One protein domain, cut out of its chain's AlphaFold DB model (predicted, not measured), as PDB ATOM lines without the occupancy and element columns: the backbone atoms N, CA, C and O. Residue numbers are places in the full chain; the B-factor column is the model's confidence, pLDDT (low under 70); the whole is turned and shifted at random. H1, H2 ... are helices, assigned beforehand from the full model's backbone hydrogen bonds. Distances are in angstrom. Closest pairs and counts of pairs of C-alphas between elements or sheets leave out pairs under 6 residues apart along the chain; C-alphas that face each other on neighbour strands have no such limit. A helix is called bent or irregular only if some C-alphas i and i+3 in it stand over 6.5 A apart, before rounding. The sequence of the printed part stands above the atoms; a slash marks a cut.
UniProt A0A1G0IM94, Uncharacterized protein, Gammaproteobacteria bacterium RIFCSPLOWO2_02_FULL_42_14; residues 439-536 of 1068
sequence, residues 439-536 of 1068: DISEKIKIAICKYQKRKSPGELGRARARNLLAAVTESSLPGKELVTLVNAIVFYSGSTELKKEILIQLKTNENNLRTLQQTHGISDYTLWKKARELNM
ATOM      1  N   ASP A 439     227.275 355.281 485.248       66.31
ATOM      2  CA  ASP A 439     226.072 354.562 485.695       66.31
ATOM      3  C   ASP A 439     226.385 353.249 486.464       66.31
ATOM      4  O   ASP A 439     225.613 352.779 487.300       66.31
ATOM      5  N   ILE A 440     227.562 352.651 486.250       72.06
ATOM      6  CA  ILE A 440     227.927 351.344 486.828       72.06
ATOM      7  C   ILE A 440     228.272 351.419 488.316       72.06
ATOM      8  O   ILE A 440     227.865 350.541 489.077       72.06
ATOM      9  N   SER A 441     228.974 352.470 488.748       74.44
ATOM     10  CA  SER A 441     229.262 352.700 490.172       74.44
ATOM     11  C   SER A 441     227.958 352.795 490.971       74.44
ATOM     12  O   SER A 441     227.791 352.127 491.994       74.44
ATOM     13  N   GLU A 442     226.977 353.526 490.441       80.88
ATOM     14  CA  GLU A 442     225.689 353.720 491.098       80.88
ATOM     15  C   GLU A 442     224.849 352.436 491.117       80.88
ATOM     16  O   GLU A 442     224.298 352.060 492.153       80.88
ATOM     17  N   LYS A 443     224.847 351.668 490.021       82.81
ATOM     18  CA  LYS A 443     224.224 350.334 489.969       82.81
ATOM     19  C   LYS A 443     224.842 349.348 490.965       82.81
ATOM     20  O   LYS A 443     224.110 348.567 491.577       82.81
ATOM     21  N   ILE A 444     226.157 349.404 491.183       83.25
ATOM     22  CA  ILE A 444     226.839 348.589 492.200       83.25
ATOM     23  C   ILE A 444     226.425 349.028 493.611       83.25
ATOM     24  O   ILE A 444     226.100 348.172 494.433       83.25
ATOM     25  N   LYS A 445     226.349 350.335 493.899       85.38
ATOM     26  CA  LYS A 445     225.850 350.835 495.196       85.38
ATOM     27  C   LYS A 445     224.410 350.393 495.461       85.38
ATOM     28  O   LYS A 445     224.111 349.896 496.547       85.38
ATOM     29  N   ILE A 446     223.534 350.478 494.456       85.31
ATOM     30  CA  ILE A 446     222.151 349.984 494.544       85.31
ATOM     31  C   ILE A 446     222.137 348.477 494.843       85.31
ATOM     32  O   ILE A 446     221.368 348.034 495.702       85.31
ATOM     33  N   ALA A 447     223.002 347.693 494.188       85.31
ATOM     34  CA  ALA A 447     223.117 346.258 494.433       85.31
ATOM     35  C   ALA A 447     223.549 345.957 495.877       85.31
ATOM     36  O   ALA A 447     222.954 345.109 496.545       85.31
ATOM     37  N   ILE A 448     224.528 346.698 496.401       85.94
ATOM     38  CA  ILE A 448     224.990 346.582 497.790       85.94
ATOM     39  C   ILE A 448     223.860 346.905 498.767       85.94
ATOM     40  O   ILE A 448     223.610 346.128 499.689       85.94
ATOM     41  N   CYS A 449     223.138 348.010 498.557       84.44
ATOM     42  CA  CYS A 449     222.028 348.401 499.422       84.44
ATOM     43  C   CYS A 449     220.904 347.354 499.425       84.44
ATOM     44  O   CYS A 449     220.366 347.032 500.485       84.44
ATOM     45  N   LYS A 450     220.555 346.788 498.262       85.31
ATOM     46  CA  LYS A 450     219.554 345.712 498.168       85.31
ATOM     47  C   LYS A 450     220.028 344.434 498.854       85.31
ATOM     48  O   LYS A 450     219.257 343.826 499.594       85.31
ATOM     49  N   TYR A 451     221.295 344.066 498.678       84.75
ATOM     50  CA  TYR A 451     221.905 342.923 499.351       84.75
ATOM     51  C   TYR A 451     221.908 343.082 500.884       84.75
ATOM     52  O   TYR A 451     221.537 342.152 501.602       84.75
ATOM     53  N   GLN A 452     222.250 344.269 501.396       79.00
ATOM     54  CA  GLN A 452     222.274 344.575 502.833       79.00
ATOM     55  C   GLN A 452     220.882 344.580 503.487       79.00
ATOM     56  O   GLN A 452     220.772 344.264 504.668       79.00
ATOM     57  N   LYS A 453     219.818 344.897 502.734       81.12
ATOM     58  CA  LYS A 453     218.426 344.898 503.225       81.12
ATOM     59  C   LYS A 453     217.801 343.499 503.357       81.12
ATOM     60  O   LYS A 453     216.689 343.381 503.870       81.12
ATOM     61  N   ARG A 454     218.471 342.429 502.908       76.12
ATOM     62  CA  ARG A 454     217.964 341.049 503.042       76.12
ATOM     63  C   ARG A 454     218.124 340.531 504.480       76.12
ATOM     64  O   ARG A 454     219.044 340.918 505.191       76.12
ATOM     65  N   LYS A 455     217.246 339.610 504.903       51.16
ATOM     66  CA  LYS A 455     217.103 339.156 506.306       51.16
ATOM     67  C   LYS A 455     218.340 338.474 506.929       51.16
ATOM     68  O   LYS A 455     218.346 338.300 508.145       51.16
ATOM     69  N   SER A 456     219.374 338.095 506.166       57.88
ATOM     70  CA  SER A 456     220.521 337.347 506.721       57.88
ATOM     71  C   SER A 456     221.771 337.234 505.815       57.88
ATOM     72  O   SER A 456     222.212 336.124 505.512       57.88
ATOM     73  N   PRO A 457     222.431 338.331 505.393       65.44
ATOM     74  CA  PRO A 457     223.764 338.210 504.801       65.44
ATOM     75  C   PRO A 457     224.748 337.663 505.850       65.44
ATOM     76  O   PRO A 457     224.853 338.217 506.946       65.44
ATOM     77  N   GLY A 458     225.472 336.584 505.532       66.56
ATOM     78  CA  GLY A 458     226.522 336.030 506.403       66.56
ATOM     79  C   GLY A 458     227.658 337.033 506.665       66.56
ATOM     80  O   GLY A 458     227.817 337.992 505.913       66.56
ATOM     81  N   GLU A 459     228.471 336.823 507.709       59.44
ATOM     82  CA  GLU A 459     229.538 337.763 508.125       59.44
ATOM     83  C   GLU A 459     230.503 338.136 506.989       59.44
ATOM     84  O   GLU A 459     230.720 339.318 506.730       59.44
ATOM     85  N   LEU A 460     231.009 337.141 506.250       62.31
ATOM     86  CA  LEU A 460     231.854 337.354 505.068       62.31
ATOM     87  C   LEU A 460     231.123 338.134 503.971       62.31
ATOM     88  O   LEU A 460     231.695 339.002 503.326       62.31
ATOM     89  N   GLY A 461     229.834 337.858 503.784       71.38
ATOM     90  CA  GLY A 461     228.996 338.577 502.836       71.38
ATOM     91  C   GLY A 461     228.810 340.051 503.208       71.38
ATOM     92  O   GLY A 461     228.865 340.910 502.332       71.38
ATOM     93  N   ARG A 462     228.630 340.356 504.499       69.25
ATOM     94  CA  ARG A 462     228.570 341.736 505.010       69.25
ATOM     95  C   ARG A 462     229.906 342.458 504.844       69.25
ATOM     96  O   ARG A 462     229.910 343.610 504.420       69.25
ATOM     97  N   ALA A 463     231.019 341.778 505.127       63.12
ATOM     98  CA  ALA A 463     232.359 342.327 504.928       63.12
ATOM     99  C   ALA A 463     232.616 342.661 503.452       63.12
ATOM    100  O   ALA A 463     232.943 343.802 503.149       63.12
ATOM    101  N   ARG A 464     232.336 341.731 502.530       74.69
ATOM    102  CA  ARG A 464     232.462 341.949 501.077       74.69
ATOM    103  C   ARG A 464     231.638 343.139 500.593       74.69
ATOM    104  O   ARG A 464     232.156 343.981 499.872       74.69
ATOM    105  N   ALA A 465     230.376 343.232 501.017       77.81
ATOM    106  CA  ALA A 465     229.485 344.330 500.643       77.81
ATOM    107  C   ALA A 465     229.990 345.694 501.149       77.81
ATOM    108  O   ALA A 465     229.917 346.684 500.430       77.81
ATOM    109  N   ARG A 466     230.534 345.740 502.371       73.44
ATOM    110  CA  ARG A 466     231.142 346.940 502.961       73.44
ATOM    111  C   ARG A 466     232.445 347.337 502.258       73.44
ATOM    112  O   ARG A 466     232.605 348.504 501.923       73.44
ATOM    113  N   ASN A 467     233.347 346.386 502.013       69.44
ATOM    114  CA  ASN A 467     234.636 346.642 501.360       69.44
ATOM    115  C   ASN A 467     234.437 347.095 499.907       69.44
ATOM    116  O   ASN A 467     235.112 348.003 499.435       69.44
ATOM    117  N   LEU A 468     233.463 346.494 499.221       77.88
ATOM    118  CA  LEU A 468     233.052 346.908 497.887       77.88
ATOM    119  C   LEU A 468     232.488 348.333 497.883       77.88
ATOM    120  O   LEU A 468     232.829 349.114 497.002       77.88
ATOM    121  N   LEU A 469     231.655 348.685 498.866       79.31
ATOM    122  CA  LEU A 469     231.101 350.034 498.968       79.31
ATOM    123  C   LEU A 469     232.210 351.075 499.142       79.31
ATOM    124  O   LEU A 469     232.183 352.090 498.455       79.31
ATOM    125  N   ALA A 470     233.195 350.805 500.003       69.62
ATOM    126  CA  ALA A 470     234.352 351.680 500.194       69.62
ATOM    127  C   ALA A 470     235.136 351.874 498.884       69.62
ATOM    128  O   ALA A 470     235.309 353.008 498.440       69.62
ATOM    129  N   ALA A 471     235.483 350.776 498.199       71.31
ATOM    130  CA  ALA A 471     236.218 350.818 496.933       71.31
ATOM    131  C   ALA A 471     235.496 351.628 495.840       71.31
ATOM    132  O   ALA A 471     236.136 352.310 495.052       71.31
ATOM    133  N   VAL A 472     234.161 351.579 495.802       74.00
ATOM    134  CA  VAL A 472     233.335 352.284 494.803       74.00
ATOM    135  C   VAL A 472     233.058 353.749 495.190       74.00
ATOM    136  O   VAL A 472     232.609 354.529 494.350       74.00
ATOM    137  N   THR A 473     233.320 354.140 496.444       69.44
ATOM    138  CA  THR A 473     233.054 355.495 496.973       69.44
ATOM    139  C   THR A 473     234.296 356.395 496.962       69.44
ATOM    140  O   THR A 473     234.148 357.608 496.860       69.44
ATOM    141  N   GLU A 474     235.508 355.837 497.042       56.41
ATOM    142  CA  GLU A 474     236.746 356.613 497.239       56.41
ATOM    143  C   GLU A 474     237.265 357.382 496.006       56.41
ATOM    144  O   GLU A 474     238.091 358.275 496.178       56.41
ATOM    145  N   SER A 475     236.821 357.113 494.770       42.34
ATOM    146  CA  SER A 475     237.257 357.884 493.583       42.34
ATOM    147  C   SER A 475     236.484 357.528 492.303       42.34
ATOM    148  O   SER A 475     235.818 356.495 492.220       42.34
ATOM    149  N   SER A 476     236.574 358.389 491.281       55.66
ATOM    150  CA  SER A 476     236.141 358.122 489.901       55.66
ATOM    151  C   SER A 476     237.010 357.023 489.277       55.66
ATOM    152  O   SER A 476     237.912 357.306 488.487       55.66
ATOM    153  N   LEU A 477     236.783 355.775 489.682       59.16
ATOM    154  CA  LEU A 477     237.541 354.628 489.195       59.16
ATOM    155  C   LEU A 477     237.476 354.572 487.652       59.16
ATOM    156  O   LEU A 477     236.370 354.563 487.096       59.16
ATOM    157  N   PRO A 478     238.616 354.528 486.938       63.56
ATOM    158  CA  PRO A 478     238.635 354.337 485.492       63.56
ATOM    159  C   PRO A 478     237.948 353.018 485.108       63.56
ATOM    160  O   PRO A 478     237.939 352.051 485.873       63.56
ATOM    161  N   GLY A 479     237.385 352.947 483.894       69.06
ATOM    162  CA  GLY A 479     236.541 351.823 483.457       69.06
ATOM    163  C   GLY A 479     237.167 350.437 483.672       69.06
ATOM    164  O   GLY A 479     236.485 349.517 484.116       69.06
ATOM    165  N   LYS A 480     238.488 350.300 483.477       75.56
ATOM    166  CA  LYS A 480     239.227 349.046 483.708       75.56
ATOM    167  C   LYS A 480     239.240 348.608 485.179       75.56
ATOM    168  O   LYS A 480     239.133 347.413 485.456       75.56
ATOM    169  N   GLU A 481     239.338 349.532 486.130       75.69
ATOM    170  CA  GLU A 481     239.332 349.205 487.563       75.69
ATOM    171  C   GLU A 481     237.938 348.796 488.042       75.69
ATOM    172  O   GLU A 481     237.808 347.818 488.777       75.69
ATOM    173  N   LEU A 482     236.886 349.456 487.545       76.62
ATOM    174  CA  LEU A 482     235.500 349.045 487.797       76.62
ATOM    175  C   LEU A 482     235.213 347.653 487.231       76.62
ATOM    176  O   LEU A 482     234.650 346.808 487.930       76.62
ATOM    177  N   VAL A 483     235.643 347.384 485.995       77.00
ATOM    178  CA  VAL A 483     235.513 346.060 485.372       77.00
ATOM    179  C   VAL A 483     236.290 345.013 486.177       77.00
ATOM    180  O   VAL A 483     235.767 343.926 486.413       77.00
ATOM    181  N   THR A 484     237.490 345.337 486.669       80.75
ATOM    182  CA  THR A 484     238.287 344.453 487.541       80.75
ATOM    183  C   THR A 484     237.544 344.138 488.841       80.75
ATOM    184  O   THR A 484     237.463 342.982 489.248       80.75
ATOM    185  N   LEU A 485     236.948 345.147 489.478       80.00
ATOM    186  CA  LEU A 485     236.230 345.015 490.745       80.00
ATOM    187  C   LEU A 485     234.957 344.162 490.607       80.00
ATOM    188  O   LEU A 485     234.714 343.264 491.416       80.00
ATOM    189  N   VAL A 486     234.160 344.405 489.558       83.38
ATOM    190  CA  VAL A 486     232.935 343.642 489.269       83.38
ATOM    191  C   VAL A 486     233.271 342.183 488.970       83.38
ATOM    192  O   VAL A 486     232.671 341.282 489.558       83.38
ATOM    193  N   ASN A 487     234.267 341.941 488.115       82.19
ATOM    194  CA  ASN A 487     234.711 340.593 487.776       82.19
ATOM    195  C   ASN A 487     235.276 339.845 488.994       82.19
ATOM    196  O   ASN A 487     234.950 338.678 489.209       82.19
ATOM    197  N   ALA A 488     236.046 340.523 489.849       81.44
ATOM    198  CA  ALA A 488     236.563 339.949 491.087       81.44
ATOM    199  C   ALA A 488     235.430 339.460 492.001       81.44
ATOM    200  O   ALA A 488     235.512 338.381 492.592       81.44
ATOM    201  N   ILE A 489     234.327 340.206 492.079       81.12
ATOM    202  CA  ILE A 489     233.184 339.812 492.906       81.12
ATOM    203  C   ILE A 489     232.408 338.660 492.295       81.12
ATOM    204  O   ILE A 489     232.110 337.691 492.995       81.12
ATOM    205  N   VAL A 490     232.089 338.761 491.008       83.12
ATOM    206  CA  VAL A 490     231.258 337.782 490.302       83.12
ATOM    207  C   VAL A 490     231.951 336.420 490.204       83.12
ATOM    208  O   VAL A 490     231.279 335.395 490.339       83.12
ATOM    209  N   PHE A 491     233.274 336.394 490.029       77.31
ATOM    210  CA  PHE A 491     234.012 335.150 489.797       77.31
ATOM    211  C   PHE A 491     234.782 334.637 491.014       77.31
ATOM    212  O   PHE A 491     234.804 333.429 491.234       77.31
ATOM    213  N   TYR A 492     235.347 335.516 491.847       73.94
ATOM    214  CA  TYR A 492     236.337 335.106 492.855       73.94
ATOM    215  C   TYR A 492     235.964 335.455 494.306       73.94
ATOM    216  O   TYR A 492     236.592 334.955 495.239       73.94
ATOM    217  N   SER A 493     234.917 336.257 494.562       71.06
ATOM    218  CA  SER A 493     234.539 336.590 495.951       71.06
ATOM    219  C   SER A 493     233.871 335.442 496.707       71.06
ATOM    220  O   SER A 493     233.833 335.464 497.931       71.06
ATOM    221  N   GLY A 494     233.291 334.453 496.021       71.88
ATOM    222  CA  GLY A 494     232.513 333.388 496.664       71.88
ATOM    223  C   GLY A 494     231.219 333.875 497.339       71.88
ATOM    224  O   GLY A 494     230.709 333.209 498.241       71.88
ATOM    225  N   SER A 495     230.688 335.055 496.980       77.69
ATOM    226  CA  SER A 495     229.370 335.528 497.431       77.69
ATOM    227  C   SER A 495     228.320 335.336 496.342       77.69
ATOM    228  O   SER A 495     228.152 336.186 495.472       77.69
ATOM    229  N   THR A 496     227.585 334.226 496.405       80.56
ATOM    230  CA  THR A 496     226.544 333.879 495.422       80.56
ATOM    231  C   THR A 496     225.421 334.915 495.358       80.56
ATOM    232  O   THR A 496     224.979 335.282 494.275       80.56
ATOM    233  N   GLU A 497     224.980 335.431 496.502       82.69
ATOM    234  CA  GLU A 497     223.862 336.378 496.572       82.69
ATOM    235  C   GLU A 497     224.254 337.813 496.190       82.69
ATOM    236  O   GLU A 497     223.498 338.477 495.485       82.69
ATOM    237  N   LEU A 498     225.446 338.287 496.583       83.31
ATOM    238  CA  LEU A 498     225.944 339.599 496.147       83.31
ATOM    239  C   LEU A 498     226.242 339.595 494.640       83.31
ATOM    240  O   LEU A 498     225.901 340.548 493.946       83.31
ATOM    241  N   LYS A 499     226.795 338.488 494.124       89.12
ATOM    242  CA  LYS A 499     226.962 338.235 492.687       89.12
ATOM    243  C   LYS A 499     225.640 338.382 491.933       89.12
ATOM    244  O   LYS A 499     225.583 339.143 490.971       89.12
ATOM    245  N   LYS A 500     224.578 337.692 492.373       86.25
ATOM    246  CA  LYS A 500     223.247 337.778 491.743       86.25
ATOM    247  C   LYS A 500     222.744 339.217 491.698       86.25
ATOM    248  O   LYS A 500     222.295 339.670 490.654       86.25
ATOM    249  N   GLU A 501     222.841 339.937 492.812       88.38
ATOM    250  CA  GLU A 501     222.331 341.305 492.892       88.38
ATOM    251  C   GLU A 501     223.107 342.264 491.973       88.38
ATOM    252  O   GLU A 501     222.496 343.087 491.295       88.38
ATOM    253  N   ILE A 502     224.433 342.111 491.876       85.94
ATOM    254  CA  ILE A 502     225.276 342.885 490.953       85.94
ATOM    255  C   ILE A 502     224.912 342.587 489.493       85.94
ATOM    256  O   ILE A 502     224.696 343.521 488.725       85.94
ATOM    257  N   LEU A 503     224.780 341.312 489.110       84.44
ATOM    258  CA  LEU A 503     224.390 340.927 487.747       84.44
ATOM    259  C   LEU A 503     223.007 341.485 487.364       84.44
ATOM    260  O   LEU A 503     222.837 341.998 486.258       84.44
ATOM    261  N   ILE A 504     222.048 341.459 488.299       86.44
ATOM    262  CA  ILE A 504     220.702 342.021 488.110       86.44
ATOM    263  C   ILE A 504     220.765 343.537 487.895       86.44
ATOM    264  O   ILE A 504     220.187 344.035 486.929       86.44
ATOM    265  N   GLN A 505     221.453 344.287 488.768       85.88
ATOM    266  CA  GLN A 505     221.509 345.750 488.641       85.88
ATOM    267  C   GLN A 505     222.280 346.197 487.390       85.88
ATOM    268  O   GLN A 505     221.912 347.191 486.763       85.88
ATOM    269  N   LEU A 506     223.312 345.448 486.991       81.12
ATOM    270  CA  LEU A 506     224.091 345.723 485.782       81.12
ATOM    271  C   LEU A 506     223.415 345.244 484.488       81.12
ATOM    272  O   LEU A 506     223.910 345.570 483.412       81.12
ATOM    273  N   LYS A 507     222.292 344.512 484.570       82.00
ATOM    274  CA  LYS A 507     221.596 343.904 483.420       82.00
ATOM    275  C   LYS A 507     222.550 343.109 482.516       82.00
ATOM    276  O   LYS A 507     222.497 343.211 481.294       82.00
ATOM    277  N   THR A 508     223.444 342.337 483.129       81.75
ATOM    278  CA  THR A 508     224.483 341.574 482.428       81.75
ATOM    279  C   THR A 508     224.539 340.131 482.925       81.75
ATOM    280  O   THR A 508     223.910 339.778 483.922       81.75
ATOM    281  N   ASN A 509     225.291 339.286 482.226       82.94
ATOM    282  CA  ASN A 509     225.547 337.902 482.607       82.94
ATOM    283  C   ASN A 509     227.060 337.648 482.744       82.94
ATOM    284  O   ASN A 509     227.890 338.508 482.447       82.94
ATOM    285  N   GLU A 510     227.420 336.458 483.221       79.88
ATOM    286  CA  GLU A 510     228.820 336.079 483.437       79.88
ATOM    287  C   GLU A 510     229.636 336.049 482.138       79.88
ATOM    288  O   GLU A 510     230.779 336.498 482.125       79.88
ATOM    289  N   ASN A 511     229.049 335.605 481.027       72.19
ATOM    290  CA  ASN A 511     229.743 335.528 479.739       72.19
ATOM    291  C   ASN A 511     230.143 336.919 479.226       72.19
ATOM    292  O   ASN A 511     231.272 337.125 478.779       72.19
ATOM    293  N   ASN A 512     229.254 337.902 479.369       73.69
ATOM    294  CA  ASN A 512     229.532 339.288 479.004       73.69
ATOM    295  C   ASN A 512     230.660 339.866 479.870       73.69
ATOM    296  O   ASN A 512     231.559 340.529 479.361       73.69
ATOM    297  N   LEU A 513     230.657 339.577 481.175       77.69
ATOM    298  CA  LEU A 513     231.717 340.011 482.087       77.69
ATOM    299  C   LEU A 513     233.075 339.358 481.779       77.69
ATOM    300  O   LEU A 513     234.085 340.060 481.803       77.69
ATOM    301  N   ARG A 514     233.101 338.073 481.395       76.75
ATOM    302  CA  ARG A 514     234.310 337.394 480.887       76.75
ATOM    303  C   ARG A 514     234.826 338.024 479.592       76.75
ATOM    304  O   ARG A 514     236.025 338.235 479.453       76.75
ATOM    305  N   THR A 515     233.931 338.397 478.681       70.75
ATOM    306  CA  THR A 515     234.298 339.085 477.430       70.75
ATOM    307  C   THR A 515     234.936 340.447 477.721       70.75
ATOM    308  O   THR A 515     235.954 340.814 477.141       70.75
ATOM    309  N   LEU A 516     234.401 341.183 478.696       70.94
ATOM    310  CA  LEU A 516     234.962 342.463 479.139       70.94
ATOM    311  C   LEU A 516     236.291 342.302 479.872       70.94
ATOM    312  O   LEU A 516     237.202 343.103 479.675       70.94
ATOM    313  N   GLN A 517     236.421 341.261 480.694       78.25
ATOM    314  CA  GLN A 517     237.688 340.897 481.317       78.25
ATOM    315  C   GLN A 517     238.776 340.702 480.250       78.25
ATOM    316  O   GLN A 517     239.860 341.277 480.375       78.25
ATOM    317  N   GLN A 518     238.471 339.941 479.195       69.06
ATOM    318  CA  GLN A 518     239.372 339.702 478.067       69.06
ATOM    319  C   GLN A 518     239.675 340.996 477.302       69.06
ATOM    320  O   GLN A 518     240.839 341.317 477.080       69.06
ATOM    321  N   THR A 519     238.646 341.790 476.988       68.06
ATOM    322  CA  THR A 519     238.773 343.069 476.263       68.06
ATOM    323  C   THR A 519     239.687 344.059 476.992       68.06
ATOM    324  O   THR A 519     240.462 344.778 476.369       68.06
ATOM    325  N   HIS A 520     239.632 344.090 478.326       67.75
ATOM    326  CA  HIS A 520     240.471 344.967 479.143       67.75
ATOM    327  C   HIS A 520     241.829 344.356 479.537       67.75
ATOM    328  O   HIS A 520     242.606 345.017 480.239       67.75
ATOM    329  N   GLY A 521     242.130 343.123 479.110       63.28
ATOM    330  CA  GLY A 521     243.365 342.412 479.453       63.28
ATOM    331  C   GLY A 521     243.543 342.235 480.963       63.28
ATOM    332  O   GLY A 521     244.609 342.535 481.502       63.28
ATOM    333  N   ILE A 522     242.476 341.859 481.675       69.31
ATOM    334  CA  ILE A 522     242.503 341.654 483.129       69.31
ATOM    335  C   ILE A 522     242.717 340.164 483.409       69.31
ATOM    336  O   ILE A 522     241.852 339.340 483.118       69.31
ATOM    337  N   SER A 523     243.857 339.804 483.998       63.44
ATOM    338  CA  SER A 523     244.154 338.405 484.324       63.44
ATOM    339  C   SER A 523     243.299 337.882 485.481       63.44
ATOM    340  O   SER A 523     242.935 338.632 486.392       63.44
ATOM    341  N   ASP A 524     243.040 336.573 485.495       57.69
ATOM    342  CA  ASP A 524     242.355 335.903 486.608       57.69
ATOM    343  C   ASP A 524     243.103 336.091 487.938       57.69
ATOM    344  O   ASP A 524     242.476 336.288 488.976       57.69
ATOM    345  N   TYR A 525     244.440 336.159 487.907       51.16
ATOM    346  CA  TYR A 525     245.253 336.516 489.074       51.16
ATOM    347  C   TYR A 525     244.908 337.908 489.624       51.16
ATOM    348  O   TYR A 525     244.766 338.090 490.835       51.16
ATOM    349  N   THR A 526     244.730 338.895 488.742       62.78
ATOM    350  CA  THR A 526     244.357 340.262 489.137       62.78
ATOM    351  C   THR A 526     242.977 340.276 489.792       62.78
ATOM    352  O   THR A 526     242.792 340.901 490.840       62.78
ATOM    353  N   LEU A 527     242.020 339.536 489.224       66.94
ATOM    354  CA  LEU A 527     240.679 339.386 489.788       66.94
ATOM    355  C   LEU A 527     240.697 338.671 491.138       66.94
ATOM    356  O   LEU A 527     240.036 339.115 492.074       66.94
ATOM    357  N   TRP A 528     241.473 337.596 491.260       68.12
ATOM    358  CA  TRP A 528     241.638 336.850 492.500       68.12
ATOM    359  C   TRP A 528     242.269 337.708 493.597       68.12
ATOM    360  O   TRP A 528     241.747 337.756 494.711       68.12
ATOM    361  N   LYS A 529     243.340 338.451 493.286       60.66
ATOM    362  CA  LYS A 529     243.991 339.377 494.223       60.66
ATOM    363  C   LYS A 529     242.994 340.421 494.721       60.66
ATOM    364  O   LYS A 529     242.857 340.618 495.929       60.66
ATOM    365  N   LYS A 530     242.223 341.017 493.807       71.44
ATOM    366  CA  LYS A 530     241.191 342.003 494.152       71.44
ATOM    367  C   LYS A 530     240.035 341.387 494.945       71.44
ATOM    368  O   LYS A 530     239.546 341.986 495.898       71.44
ATOM    369  N   ALA A 531     239.627 340.163 494.627       71.69
ATOM    370  CA  ALA A 531     238.614 339.437 495.388       71.69
ATOM    371  C   ALA A 531     239.104 339.071 496.789       71.69
ATOM    372  O   ALA A 531     238.326 339.118 497.737       71.69
ATOM    373  N   ARG A 532     240.392 338.750 496.946       64.19
ATOM    374  CA  ARG A 532     241.028 338.515 498.243       64.19
ATOM    375  C   ARG A 532     241.018 339.779 499.098       64.19
ATOM    376  O   ARG A 532     240.647 339.682 500.262       64.19
ATOM    377  N   GLU A 533     241.340 340.937 498.520       65.31
ATOM    378  CA  GLU A 533     241.206 342.246 499.181       65.31
ATOM    379  C   GLU A 533     239.760 342.496 499.647       65.31
ATOM    380  O   GLU A 533     239.521 342.851 500.799       65.31
ATOM    381  N   LEU A 534     238.774 342.201 498.795       68.62
ATOM    382  CA  LEU A 534     237.350 342.327 499.131       68.62
ATOM    383  C   LEU A 534     236.863 341.286 500.154       68.62
ATOM    384  O   LEU A 534     235.927 341.555 500.903       68.62
ATOM    385  N   ASN A 535     237.492 340.111 500.201       63.91
ATOM    386  CA  ASN A 535     237.194 339.023 501.134       63.91
ATOM    387  C   ASN A 535     237.836 339.213 502.511       63.91
ATOM    388  O   ASN A 535     237.496 338.467 503.435       63.91
ATOM    389  N   MET A 536     238.745 340.180 502.670       58.31
ATOM    390  CA  MET A 536     239.310 340.491 503.978       58.31
ATOM    391  C   MET A 536     238.185 340.941 504.918       58.31
ATOM    392  O   MET A 536     237.442 341.879 504.637       58.31
TER     393      MET A 536
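What this domain is: This is residues 439 to 536 of the 1068 residues of an uncharacterized protein of Gammaproteobacteria bacterium RIFCSPLOWO2_02_FULL_42_14 (UniProt A0A1G0IM94). Four helices, H1 to H4, form a small up-and-down bundle, in which each helix runs against the one before it in the chain, and two more helices pack on it from outside. H6 crosses H3 and meets H2 with its last residues, while H5 packs on H3; the ring of four is loosest between H2 and H3. The printed part has 98 residues with six named helices, H1 to H6 in chain order, and no named strand, and its class is all helix. It is compact, with a radius of gyration of the C-alphas of 12.2 A, and it spans 37 by 27 by 25 A.

Where its parts are: Begin with the longest helix, H2, residues 459 to 473: find C-alpha 459 at (229.538, 337.763, 508.125), from where it runs 21.2 A to C-alpha 473 at (233.054, 355.495, 496.973). Before it comes H1, residues 439 to 452, which starts at C-alpha 439 at (226.072, 354.562, 485.695) and is 20.2 A long. After H2 look for H3, residues 479 to 492, 19.2 A long, and then H4, residues 496 to 506, 15.5 A long. H5 takes residues 510 to 519, and H6 takes residues 524 to 535, ending at C-alpha 535 at (237.194, 339.023, 501.134). No helix is bent or irregular.

How they stand to each other: Start at H2 in the bundle of H1, H2, H3 and H4. H1 and H2 form a helical hairpin: they touch, with the closest C-alphas, those of Ile 448 and Ala 465, 5.8 A apart, and they run opposite ways at a shallow tilt of 26 degrees. H2 and H3 are near each other, with 10 pairs of C-alphas within 10 A. H1 touches H4, where the closest C-alphas, those of Ala 447 and Glu 501, are 5.2 A apart; they run opposite ways at 36 degrees, a tilt only just steep. H3 and H4 form a second helical hairpin, in which H3 touches H4 with residues 486 to 490 alone; the closest C-alphas, those of Val 490 and Lys 499, are 4.9 A apart, and the two run opposite ways at a shallow tilt of 33 degrees, only just short of steep. H2 and H4 are close but not clearly touching, with Gly 461 and Leu 498 closest at 7.4 A between C-alphas. Now look outward from H3, the hub, which touches three other helices. H6 touches it about perpendicular, at 76 degrees, with the closest C-alphas, those of Ala 488 and Leu 527, 4.4 A apart. H6 touches H2 with residues 534 to 535 alone, and the closest C-alphas there, those of Arg 464 and Leu 534, are 5.3 A apart. H5 touches H3 at a steep tilt of 43 degrees, opposite ways, and its closest C-alphas, those of Asn 487 and Leu 513, are 6.5 A apart. H5 is apart from H1 and H2, and H6 is apart from H1 and H4. In each of H1 to H6, every backbone O i to N i+4 pair is within hydrogen-bond range.

The domain as a whole: The two C-alphas farthest apart are those of Lys 455 and Gly 521, at 37.7 A. The printed part, residues 439 to 536, has no cut. The links H2 to H3, H3 to H4, H4 to H5 and H5 to H6 are tight, the link H1 to H2 is short, and no link is long. The mean pLDDT of the printed part is 73.5, and 35 residues are under 70, among them residues 473 to 479, 518 to 529 and 532 to 536; H6 has a mean of 64.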